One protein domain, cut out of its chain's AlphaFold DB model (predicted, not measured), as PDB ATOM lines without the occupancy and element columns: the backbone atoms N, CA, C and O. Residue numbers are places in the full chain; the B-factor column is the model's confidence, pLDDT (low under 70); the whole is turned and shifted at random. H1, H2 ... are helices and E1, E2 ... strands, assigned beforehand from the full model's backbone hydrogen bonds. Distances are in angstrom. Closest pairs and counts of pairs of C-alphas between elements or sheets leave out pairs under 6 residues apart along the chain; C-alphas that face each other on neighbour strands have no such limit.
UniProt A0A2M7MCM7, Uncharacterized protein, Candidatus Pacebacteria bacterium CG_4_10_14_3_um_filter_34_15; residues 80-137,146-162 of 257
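What this domain is: This is residues 80 to 137 and 146 to 162 of the 257 residues of an uncharacterized protein of Candidatus Pacebacteria bacterium CG_4_10_14_3_um_filter_34_15 (UniProt A0A2M7MCM7). A small sheet of three strands, E1, E4 and E5, has one helix, H1, slanting over one face, and a narrow two-stranded hairpin, E2 and E3, extends beyond one end of the sheet, its tip at residues 110 to 115 sticking out. Past a cut in the chain a second small hairpin, E6 and E7, forms a separate arm that adds to the length. The printed part has 75 residues, with one named helix and seven named strands in the order H1 E1 E2 E3 E4 E5 E6 E7, and its class is mixed, helices and strands. The sheet runs E1 - E4 - E5, antiparallel throughout. The whole is flat and only just loose, close to extended, with a radius of gyration of the C-alphas of 16.7 A and spans of 46 by 42 by 16 A.

How they stand to each other: In the sheet, E4, residues 122 to 126, is the inner strand, and E1, residues 101 to 105, is an edge strand antiparallel to it at 160 degrees, with N 103 and O 123 within hydrogen-bond range at 2.9 A. The other edge strand, E5, residues 129 to 133, forms a hairpin with E4, with N 124 and O 131 at 2.9 A. H1, residues 80 to 92, is on this sheet in two layers, helix over one face, at a height over the sheet of 9.3 A. It lies over E4 and, only just, over E5, with 3 of its C-alphas falling on E5; on the local plane it runs slantwise to the strands, at 52 degrees to E4. The closest C-alphas of H1 and E5 are those of Ala 85 and Val 133, 6.8 A apart. In H1, 7 of 9 O i to N i+4 pairs are within hydrogen-bond range. E1 runs on into E2, residues 108 to 110, across a break of 2 residues, at 11 degrees. E2 forms a hairpin with E3, residues 115 to 117, with N 117 and O 108 at 2.8 A. E6, residues 150 to 152, and E7, residues 158 to 160, form another hairpin, with N 159 and O 151 at 2.9 A; both are apart from H1 and from the other strands.

Where its parts are: H1 begins at C-alpha 80, (-92.851, 58.396, 42.501), and is 19.3 A long. E1 measures 12.3 A, E4 13.4 A and E5 13.0 A; E4 begins at C-alpha 122, (-91.806, 47.453, 33.461). E2, E3, E6 and E7 have three residues each, and E7 ends at C-alpha 160, (-71.745, 31.434, 32.755).

The domain as a whole: The C-alphas of Thr 137 and Asp 155, the two farthest apart, are 48.1 A apart. Residues 138 to 145 are not printed, and C-alphas 137 and 146 are 22.8 A apart across the cut. Of the links that are printed whole, the one from H1 to E1 is short and the others are tight. Mean pLDDT of the printed part is 91.8; residues 147 to 148 are under 70.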
ATOM      1  N   LYS A  80     -91.756  58.535  41.534       94.44
ATOM      2  CA  LYS A  80     -92.851  58.396  42.501       94.44
ATOM      3  C   LYS A  80     -93.856  57.304  42.117       94.44
ATOM      4  O   LYS A  80     -94.334  56.610  42.999       94.44
ATOM      5  N   GLU A  81     -94.167  57.163  40.832       95.38
ATOM      6  CA  GLU A  81     -95.081  56.120  40.353       95.38
ATOM      7  C   GLU A  81     -94.398  54.747  40.390       95.38
ATOM      8  O   GLU A  81     -95.011  53.760  40.778       95.38
ATOM      9  N   ARG A  82     -93.093  54.680  40.089       96.31
ATOM     10  CA  ARG A  82     -92.318  53.430  40.204       96.31
ATOM     11  C   ARG A  82     -92.234  52.901  41.640       96.31
ATOM     12  O   ARG A  82     -92.180  51.689  41.826       96.31
ATOM     13  N   GLU A  83     -92.277  53.770  42.652       97.12
ATOM     14  CA  GLU A  83     -92.333  53.338  44.059       97.12
ATOM     15  C   GLU A  83     -93.593  52.516  44.385       97.12
ATOM     16  O   GLU A  83     -93.557  51.681  45.286       97.12
ATOM     17  N   GLU A  84     -94.689  52.691  43.642       96.75
ATOM     18  CA  GLU A  84     -95.900  51.883  43.824       96.75
ATOM     19  C   GLU A  84     -95.671  50.435  43.368       96.75
ATOM     20  O   GLU A  84     -96.006  49.506  44.099       96.75
ATOM     21  N   ALA A  85     -95.011  50.226  42.222       97.38
ATOM     22  CA  ALA A  85     -94.602  48.887  41.787       97.38
ATOM     23  C   ALA A  85     -93.590  48.251  42.749       97.38
ATOM     24  O   ALA A  85     -93.697  47.069  43.071       97.38
ATOM     25  N   ILE A  86     -92.634  49.034  43.257       98.00
ATOM     26  CA  ILE A  86     -91.670  48.574  44.267       98.00
ATOM     27  C   ILE A  86     -92.398  48.112  45.537       98.00
ATOM     28  O   ILE A  86     -92.035  47.084  46.111       98.00
ATOM     29  N   ALA A  87     -93.429  48.837  45.982       97.38
ATOM     30  CA  ALA A  87     -94.237  48.433  47.128       97.38
ATOM     31  C   ALA A  87     -94.975  47.108  46.874       97.38
ATOM     32  O   ALA A  87     -94.945  46.233  47.735       97.38
ATOM     33  N   VAL A  88     -95.555  46.928  45.682       97.62
ATOM     34  CA  VAL A  88     -96.217  45.672  45.291       97.62
ATOM     35  C   VAL A  88     -95.236  44.494  45.258       97.62
ATOM     36  O   VAL A  88     -95.549  43.422  45.770       97.62
ATOM     37  N   ILE A  89     -94.026  44.680  44.723       98.31
ATOM     38  CA  ILE A  89     -93.001  43.622  44.701       98.31
ATOM     39  C   ILE A  89     -92.556  43.246  46.123       98.31
ATOM     40  O   ILE A  89     -92.347  42.071  46.420       98.31
ATOM     41  N   ARG A  90     -92.424  44.225  47.027       97.50
ATOM     42  CA  ARG A  90     -92.095  43.969  48.441       97.50
ATOM     43  C   ARG A  90     -93.173  43.163  49.155       97.50
ATOM     44  O   ARG A  90     -92.816  42.295  49.947       97.50
ATOM     45  N   ASP A  91     -94.440  43.461  48.871       95.75
ATOM     46  CA  ASP A  91     -95.598  42.728  49.392       95.75
ATOM     47  C   ASP A  91     -95.597  41.281  48.875       95.75
ATOM     48  O   ASP A  91     -95.596  40.346  49.668       95.75
ATOM     49  N   PHE A  92     -95.422  41.095  47.561       96.44
ATOM     50  CA  PHE A  92     -95.317  39.772  46.931       96.44
ATOM     51  C   PHE A  92     -94.200  38.900  47.520       96.44
ATOM     52  O   PHE A  92     -94.336  37.684  47.655       96.44
ATOM     53  N   LEU A  93     -93.061  39.514  47.841       95.00
ATOM     54  CA  LEU A  93     -91.908  38.820  48.409       95.00
ATOM     55  C   LEU A  93     -91.987  38.626  49.928       95.00
ATOM     56  O   LEU A  93     -91.099  37.961  50.467       95.00
ATOM     57  N   ASP A  94     -92.965  39.235  50.608       94.56
ATOM     58  CA  ASP A  94     -93.013  39.390  52.070       94.56
ATOM     59  C   ASP A  94     -91.684  39.940  52.642       94.56
ATOM     60  O   ASP A  94     -91.118  39.462  53.628       94.56
ATOM     61  N   LYS A  95     -91.100  40.928  51.943       94.81
ATOM     62  CA  LYS A  95     -89.782  41.510  52.260       94.81
ATOM     63  C   LYS A  95     -89.803  43.035  52.131       94.81
ATOM     64  O   LYS A  95     -89.362  43.576  51.114       94.81
ATOM     65  N   PRO A  96     -90.214  43.772  53.179       93.94
ATOM     66  CA  PRO A  96     -90.444  45.218  53.098       93.94
ATOM     67  C   PRO A  96     -89.182  46.057  52.849       93.94
ATOM     68  O   PRO A  96     -89.283  47.211  52.442       93.94
ATOM     69  N   THR A  97     -87.988  45.513  53.093       95.56
ATOM     70  CA  THR A  97     -86.717  46.248  52.984       95.56
ATOM     71  C   THR A  97     -85.813  45.738  51.867       95.56
ATOM     72  O   THR A  97     -84.646  46.123  51.824       95.56
ATOM     73  N   VAL A  98     -86.298  44.846  50.995       96.62
ATOM     74  CA  VAL A  98     -85.466  44.342  49.898       96.62
ATOM     75  C   VAL A  98     -85.139  45.473  48.918       96.62
ATOM     76  O   VAL A  98     -85.964  46.361  48.658       96.62
ATOM     77  N   GLU A  99     -83.902  45.462  48.427       96.94
ATOM     78  CA  GLU A  99     -83.441  46.359  47.373       96.94
ATOM     79  C   GLU A  99     -84.013  45.896  46.033       96.94
ATOM     80  O   GLU A  99     -83.955  44.713  45.699       96.94
ATOM     81  N   ILE A 100     -84.603  46.836  45.297       97.12
ATOM     82  CA  ILE A 100     -85.267  46.585  44.021       97.12
ATOM     83  C   ILE A 100     -84.723  47.594  43.019       97.12
ATOM     84  O   ILE A 100     -84.870  48.803  43.209       97.12
ATOM     85  N   GLU A 101     -84.108  47.099  41.951       95.12
ATOM     86  CA  GLU A 101     -83.592  47.926  40.866       95.12
ATOM     87  C   GLU A 101     -84.606  47.973  39.723       95.12
ATOM     88  O   GLU A 101     -85.023  46.945  39.196       95.12
ATOM     89  N   TYR A 102     -84.992  49.173  39.292       94.75
ATOM     90  CA  TYR A 102     -85.700  49.332  38.023       94.75
ATOM     91  C   TYR A 102     -84.720  49.174  36.861       94.75
ATOM     92  O   TYR A 102     -83.740  49.915  36.778       94.75
ATOM     93  N   SER A 103     -85.031  48.272  35.934       92.88
ATOM     94  CA  SER A 103     -84.206  48.013  34.756       92.88
ATOM     95  C   SER A 103     -84.656  48.849  33.555       92.88
ATOM     96  O   SER A 103     -83.914  49.706  33.069       92.88
ATOM     97  N   CYS A 104     -85.875  48.626  33.062       93.19
ATOM     98  CA  CYS A 104     -86.392  49.278  31.858       93.19
ATOM     99  C   CYS A 104     -87.901  49.046  31.712       93.19
ATOM    100  O   CYS A 104     -88.438  48.107  32.288       93.19
ATOM    101  N   SER A 105     -88.568  49.851  30.890       92.44
ATOM    102  CA  SER A 105     -89.940  49.621  30.435       92.44
ATOM    103  C   SER A 105     -89.952  49.215  28.964       92.44
ATOM    104  O   SER A 105     -89.076  49.642  28.214       92.44
ATOM    105  N   ASP A 106     -90.976  48.492  28.524       89.81
ATOM    106  CA  ASP A 106     -91.176  48.152  27.107       89.81
ATOM    107  C   ASP A 106     -91.830  49.272  26.268       89.81
ATOM    108  O   ASP A 106     -92.135  49.063  25.096       89.81
ATOM    109  N   ALA A 107     -92.014  50.471  26.835       90.06
ATOM    110  CA  ALA A 107     -92.427  51.656  26.086       90.06
ATOM    111  C   ALA A 107     -91.451  51.949  24.939       90.06
ATOM    112  O   ALA A 107     -90.231  51.977  25.129       90.06
ATOM    113  N   PHE A 108     -91.997  52.251  23.763       89.19
ATOM    114  CA  PHE A 108     -91.214  52.517  22.563       89.19
ATOM    115  C   PHE A 108     -91.843  53.623  21.722       89.19
ATOM    116  O   PHE A 108     -93.040  53.896  21.801       89.19
ATOM    117  N   TYR A 109     -91.024  54.269  20.900       89.75
ATOM    118  CA  TYR A 109     -91.501  55.235  19.923       89.75
ATOM    119  C   TYR A 109     -91.839  54.534  18.611       89.75
ATOM    120  O   TYR A 109     -91.001  53.828  18.054       89.75
ATOM    121  N   SER A 110     -93.053  54.735  18.105       90.50
ATOM    122  CA  SER A 110     -93.425  54.273  16.770       90.50
ATOM    123  C   SER A 110     -93.083  55.355  15.753       90.50
ATOM    124  O   SER A 110     -93.661  56.442  15.795       90.50
ATOM    125  N   LEU A 111     -92.152  55.058  14.842       88.56
ATOM    126  CA  LEU A 111     -91.821  55.952  13.727       88.56
ATOM    127  C   LEU A 111     -92.989  56.078  12.738       88.56
ATOM    128  O   LEU A 111     -93.200  57.154  12.189       88.56
ATOM    129  N   ASP A 112     -93.779  55.014  12.568       90.44
ATOM    130  CA  ASP A 112     -94.932  54.993  11.659       90.44
ATOM    131  C   ASP A 112     -96.106  55.828  12.190       90.44
ATOM    132  O   ASP A 112     -96.785  56.521  11.434       90.44
ATOM    133  N   GLU A 113     -96.351  55.768  13.501       90.94
ATOM    134  CA  GLU A 113     -97.443  56.507  14.152       90.94
ATOM    135  C   GLU A 113     -97.001  57.877  14.695       90.94
ATOM    136  O   GLU A 113     -97.825  58.611  15.242       90.94
ATOM    137  N   ASP A 114     -95.709  58.198  14.575       89.88
ATOM    138  CA  ASP A 114     -95.038  59.394  15.099       89.88
ATOM    139  C   ASP A 114     -95.425  59.723  16.553       89.88
ATOM    140  O   ASP A 114     -95.745  60.860  16.909       89.88
ATOM    141  N   ARG A 115     -95.447  58.695  17.409       90.62
ATOM    142  CA  ARG A 115     -95.834  58.836  18.819       90.62
ATOM    143  C   ARG A 115     -95.167  57.815  19.729       90.62
ATOM    144  O   ARG A 115     -94.828  56.704  19.321       90.62
ATOM    145  N   LEU A 116     -95.058  58.184  21.005       89.19
ATOM    146  CA  LEU A 116     -94.661  57.270  22.071       89.19
ATOM    147  C   LEU A 116     -95.818  56.316  22.394       89.19
ATOM    148  O   LEU A 116     -96.911  56.755  22.758       89.19
ATOM    149  N   ILE A 117     -95.555  55.019  22.289       90.62
ATOM    150  CA  ILE A 117     -96.451  53.959  22.733       90.62
ATOM    151  C   ILE A 117     -96.147  53.682  24.212       90.62
ATOM    152  O   ILE A 117     -94.986  53.426  24.555       90.62
ATOM    153  N   PRO A 118     -97.148  53.777  25.107       89.88
ATOM    154  CA  PRO A 118     -96.941  53.555  26.530       89.88
ATOM    155  C   PRO A 118     -96.527  52.110  26.805       89.88
ATOM    156  O   PRO A 118     -96.890  51.192  26.067       89.88
ATOM    157  N   ALA A 119     -95.782  51.929  27.891       91.56
ATOM    158  CA  ALA A 119     -95.341  50.616  28.323       91.56
ATOM    159  C   ALA A 119     -96.541  49.743  28.698       91.56
ATOM    160  O   ALA A 119     -97.459  50.193  29.388       91.56
ATOM    161  N   LYS A 120     -96.501  48.484  28.270       91.25
ATOM    162  CA  LYS A 120     -97.358  47.415  28.787       91.25
ATOM    163  C   LYS A 120     -96.715  46.740  29.997       91.25
ATOM    164  O   LYS A 120     -97.425  46.168  30.818       91.25
ATOM    165  N   SER A 121     -95.389  46.817  30.120       92.88
ATOM    166  CA  SER A 121     -94.644  46.227  31.223       92.88
ATOM    167  C   SER A 121     -93.385  47.014  31.599       92.88
ATOM    168  O   SER A 121     -92.714  47.643  30.776       92.88
ATOM    169  N   GLU A 122     -93.049  46.956  32.882       95.38
ATOM    170  CA  GLU A 122     -91.806  47.453  33.461       95.38
ATOM    171  C   GLU A 122     -91.043  46.305  34.114       95.38
ATOM    172  O   GLU A 122     -91.616  45.518  34.862       95.38
ATOM    173  N   THR A 123     -89.741  46.224  33.852       96.00
ATOM    174  CA  THR A 123     -88.848  45.228  34.436       96.00
ATOM    175  C   THR A 123     -88.170  45.762  35.692       96.00
ATOM    176  O   THR A 123     -87.479  46.785  35.650       96.00
ATOM    177  N   TYR A 124     -88.289  45.011  36.782       96.81
ATOM    178  CA  TYR A 124     -87.593  45.235  38.048       96.81
ATOM    179  C   TYR A 124     -86.748  44.014  38.406       96.81
ATOM    180  O   TYR A 124     -87.131  42.892  38.088       96.81
ATOM    181  N   ILE A 125     -85.609  44.224  39.062       95.31
ATOM    182  CA  ILE A 125     -84.651  43.181  39.437       95.31
ATOM    183  C   ILE A 125     -84.490  43.151  40.956       95.31
ATOM    184  O   ILE A 125     -84.330  44.194  41.594       95.31
ATOM    185  N   VAL A 126     -84.513  41.944  41.523       95.25
ATOM    186  CA  VAL A 126     -84.298  41.669  42.947       95.25
ATOM    187  C   VAL A 126     -83.333  40.495  43.081       95.25
ATOM    188  O   VAL A 126     -83.721  39.330  43.003       95.25
ATOM    189  N   GLY A 127     -82.044  40.784  43.265       91.56
ATOM    190  CA  GLY A 127     -81.006  39.751  43.258       91.56
ATOM    191  C   GLY A 127     -80.965  39.002  41.921       91.56
ATOM    192  O   GLY A 127     -80.632  39.592  40.898       91.56
ATOM    193  N   PHE A 128     -81.308  37.710  41.936       90.44
ATOM    194  CA  PHE A 128     -81.385  36.864  40.735       90.44
ATOM    195  C   PHE A 128     -82.789  36.774  40.133       90.44
ATOM    196  O   PHE A 128     -82.972  36.049  39.164       90.44
ATOM    197  N   ASP A 129     -83.780  37.457  40.696       93.56
ATOM    198  CA  ASP A 129     -85.150  37.412  40.202       93.56
ATOM    199  C   ASP A 129     -85.476  38.685  39.411       93.56
ATOM    200  O   ASP A 129     -85.012  39.778  39.745       93.56
ATOM    201  N   TYR A 130     -86.289  38.553  38.365       95.38
ATOM    202  CA  TYR A 130     -86.925  39.673  37.683       95.38
ATOM    203  C   TYR A 130     -88.433  39.653  37.904       95.38
ATOM    204  O   TYR A 130     -89.043  38.601  38.108       95.38
ATOM    205  N   PHE A 131     -89.020  40.838  37.808       97.69
ATOM    206  CA  PHE A 131     -90.449  41.081  37.833       97.69
ATOM    207  C   PHE A 131     -90.825  41.885  36.601       97.69
ATOM    208  O   PHE A 131     -90.187  42.902  36.322       97.69
ATOM    209  N   LEU A 132     -91.866  41.461  35.894       97.12
ATOM    210  CA  LEU A 132     -92.601  42.328  34.985       97.12
ATOM    211  C   LEU A 132     -93.841  42.834  35.704       97.12
ATOM    212  O   LEU A 132     -94.623  42.050  36.238       97.12
ATOM    213  N   VAL A 133     -94.009  44.150  35.707       97.25
ATOM    214  CA  VAL A 133     -95.125  44.837  36.352       97.25
ATOM    215  C   VAL A 133     -95.880  45.642  35.308       97.25
ATOM    216  O   VAL A 133     -95.255  46.369  34.535       97.25
ATOM    217  N   ASN A 134     -97.209  45.552  35.282       95.62
ATOM    218  CA  ASN A 134     -98.011  46.434  34.442       95.62
ATOM    219  C   ASN A 134     -97.984  47.858  35.037       95.62
ATOM    220  O   ASN A 134     -98.450  48.053  36.160       95.62
ATOM    221  N   PRO A 135     -97.484  48.882  34.322       94.81
ATOM    222  CA  PRO A 135     -97.381  50.239  34.860       94.81
ATOM    223  C   PRO A 135     -98.733  50.932  35.090       94.81
ATOM    224  O   PRO A 135     -98.784  51.905  35.838       94.81
ATOM    225  N   ALA A 136     -99.819  50.466  34.461       93.75
ATOM    226  CA  ALA A 136    -101.157  51.033  34.627       93.75
ATOM    227  C   ALA A 136    -101.853  50.557  35.911       93.75
ATOM    228  O   ALA A 136    -102.659  51.295  36.477       93.75
ATOM    229  N   THR A 137    -101.563  49.334  36.361       95.00
ATOM    230  CA  THR A 137    -102.219  48.705  37.523       95.00
ATOM    231  C   THR A 137    -101.264  48.409  38.675       95.00
ATOM    232  O   THR A 137    -101.709  48.156  39.789       95.00
ATOM    233  N   PRO A 146     -84.017  35.760  35.271       76.38
ATOM    234  CA  PRO A 146     -83.577  36.145  33.944       76.38
ATOM    235  C   PRO A 146     -82.698  35.011  33.410       76.38
ATOM    236  O   PRO A 146     -81.853  34.471  34.123       76.38
ATOM    237  N   GLY A 147     -82.919  34.601  32.160       69.06
ATOM    238  CA  GLY A 147     -82.153  33.507  31.565       69.06
ATOM    239  C   GLY A 147     -80.647  33.719  31.752       69.06
ATOM    240  O   GLY A 147     -80.143  34.823  31.545       69.06
ATOM    241  N   GLY A 148     -79.932  32.666  32.161       69.81
ATOM    242  CA  GLY A 148     -78.491  32.748  32.392       69.81
ATOM    243  C   GLY A 148     -77.756  33.271  31.155       69.81
ATOM    244  O   GLY A 148     -78.012  32.826  30.033       69.81
ATOM    245  N   THR A 149     -76.829  34.201  31.360       77.50
ATOM    246  CA  THR A 149     -75.948  34.679  30.290       77.50
ATOM    247  C   THR A 149     -74.676  33.844  30.259       77.50
ATOM    248  O   THR A 149     -74.278  33.227  31.248       77.50
ATOM    249  N   TRP A 150     -74.040  33.773  29.096       83.00
ATOM    250  CA  TRP A 150     -72.765  33.090  28.937       83.00
ATOM    251  C   TRP A 150     -71.882  33.872  27.974       83.00
ATOM    252  O   TRP A 150     -72.368  34.623  27.128       83.00
ATOM    253  N   GLY A 151     -70.575  33.680  28.089       85.25
ATOM    254  CA  GLY A 151     -69.601  34.306  27.206       85.25
ATOM    255  C   GLY A 151     -68.302  33.519  27.152       85.25
ATOM    256  O   GLY A 151     -68.204  32.425  27.707       85.25
ATOM    257  N   TYR A 152     -67.304  34.082  26.482       87.69
ATOM    258  CA  TYR A 152     -65.952  33.535  26.440       87.69
ATOM    259  C   TYR A 152     -65.006  34.425  27.242       87.69
ATOM    260  O   TYR A 152     -65.135  35.649  27.233       87.69
ATOM    261  N   ARG A 153     -64.086  33.797  27.970       86.94
ATOM    262  CA  ARG A 153     -62.943  34.448  28.613       86.94
ATOM    263  C   ARG A 153     -61.824  34.653  27.585       86.94
ATOM    264  O   ARG A 153     -61.862  34.074  26.501       86.94
ATOM    265  N   GLU A 154     -60.813  35.443  27.941       89.44
ATOM    266  CA  GLU A 154     -59.643  35.705  27.081       89.44
ATOM    267  C   GLU A 154     -58.860  34.431  26.720       89.44
ATOM    268  O   GLU A 154     -58.291  34.340  25.636       89.44
ATOM    269  N   ASP A 155     -58.881  33.419  27.589       91.00
ATOM    270  CA  ASP A 155     -58.272  32.103  27.356       91.00
ATOM    271  C   ASP A 155     -59.120  31.173  26.459       91.00
ATOM    272  O   ASP A 155     -58.760  30.016  26.238       91.00
ATOM    273  N   GLY A 156     -60.256  31.659  25.947       89.56
ATOM    274  CA  GLY A 156     -61.191  30.904  25.115       89.56
ATOM    275  C   GLY A 156     -62.144  29.987  25.889       89.56
ATOM    276  O   GLY A 156     -63.006  29.356  25.273       89.56
ATOM    277  N   SER A 157     -62.053  29.908  27.221       91.69
ATOM    278  CA  SER A 157     -62.990  29.123  28.033       91.69
ATOM    279  C   SER A 157     -64.354  29.813  28.155       91.69
ATOM    280  O   SER A 157     -64.461  31.041  28.156       91.69
ATOM    281  N   ARG A 158     -65.434  29.027  28.251       89.62
ATOM    282  CA  ARG A 158     -66.790  29.562  28.438       89.62
ATOM    283  C   ARG A 158     -67.016  29.914  29.909       89.62
ATOM    284  O   ARG A 158     -66.718  29.114  30.792       89.62
ATOM    285  N   TRP A 159     -67.596  31.079  30.169       89.25
ATOM    286  CA  TRP A 159     -68.138  31.437  31.479       89.25
ATOM    287  C   TRP A 159     -69.663  31.524  31.417       89.25
ATOM    288  O   TRP A 159     -70.236  31.764  30.354       89.25
ATOM    289  N   PHE A 160     -70.303  31.313  32.563       85.50
ATOM    290  CA  PHE A 160     -71.745  31.434  32.755       85.50
ATOM    291  C   PHE A 160     -71.989  32.419  33.890       85.50
ATOM    292  O   PHE A 160     -71.204  32.445  34.842       85.50
ATOM    293  N   SER A 161     -73.033  33.236  33.784       83.25
ATOM    294  CA  SER A 161     -73.447  34.075  34.899       83.25
ATOM    295  C   SER A 161     -73.867  33.210  36.077       83.25
ATOM    296  O   SER A 161     -74.343  32.083  35.907       83.25
ATOM    297  N   GLU A 162     -73.709  33.758  37.277       84.81
ATOM    298  CA  GLU A 162     -74.322  33.179  38.463       84.81
ATOM    299  C   GLU A 162     -75.840  33.077  38.272       84.81
ATOM    300  O   GLU A 162     -76.448  33.849  37.522       84.81
TER     301      GLU A 162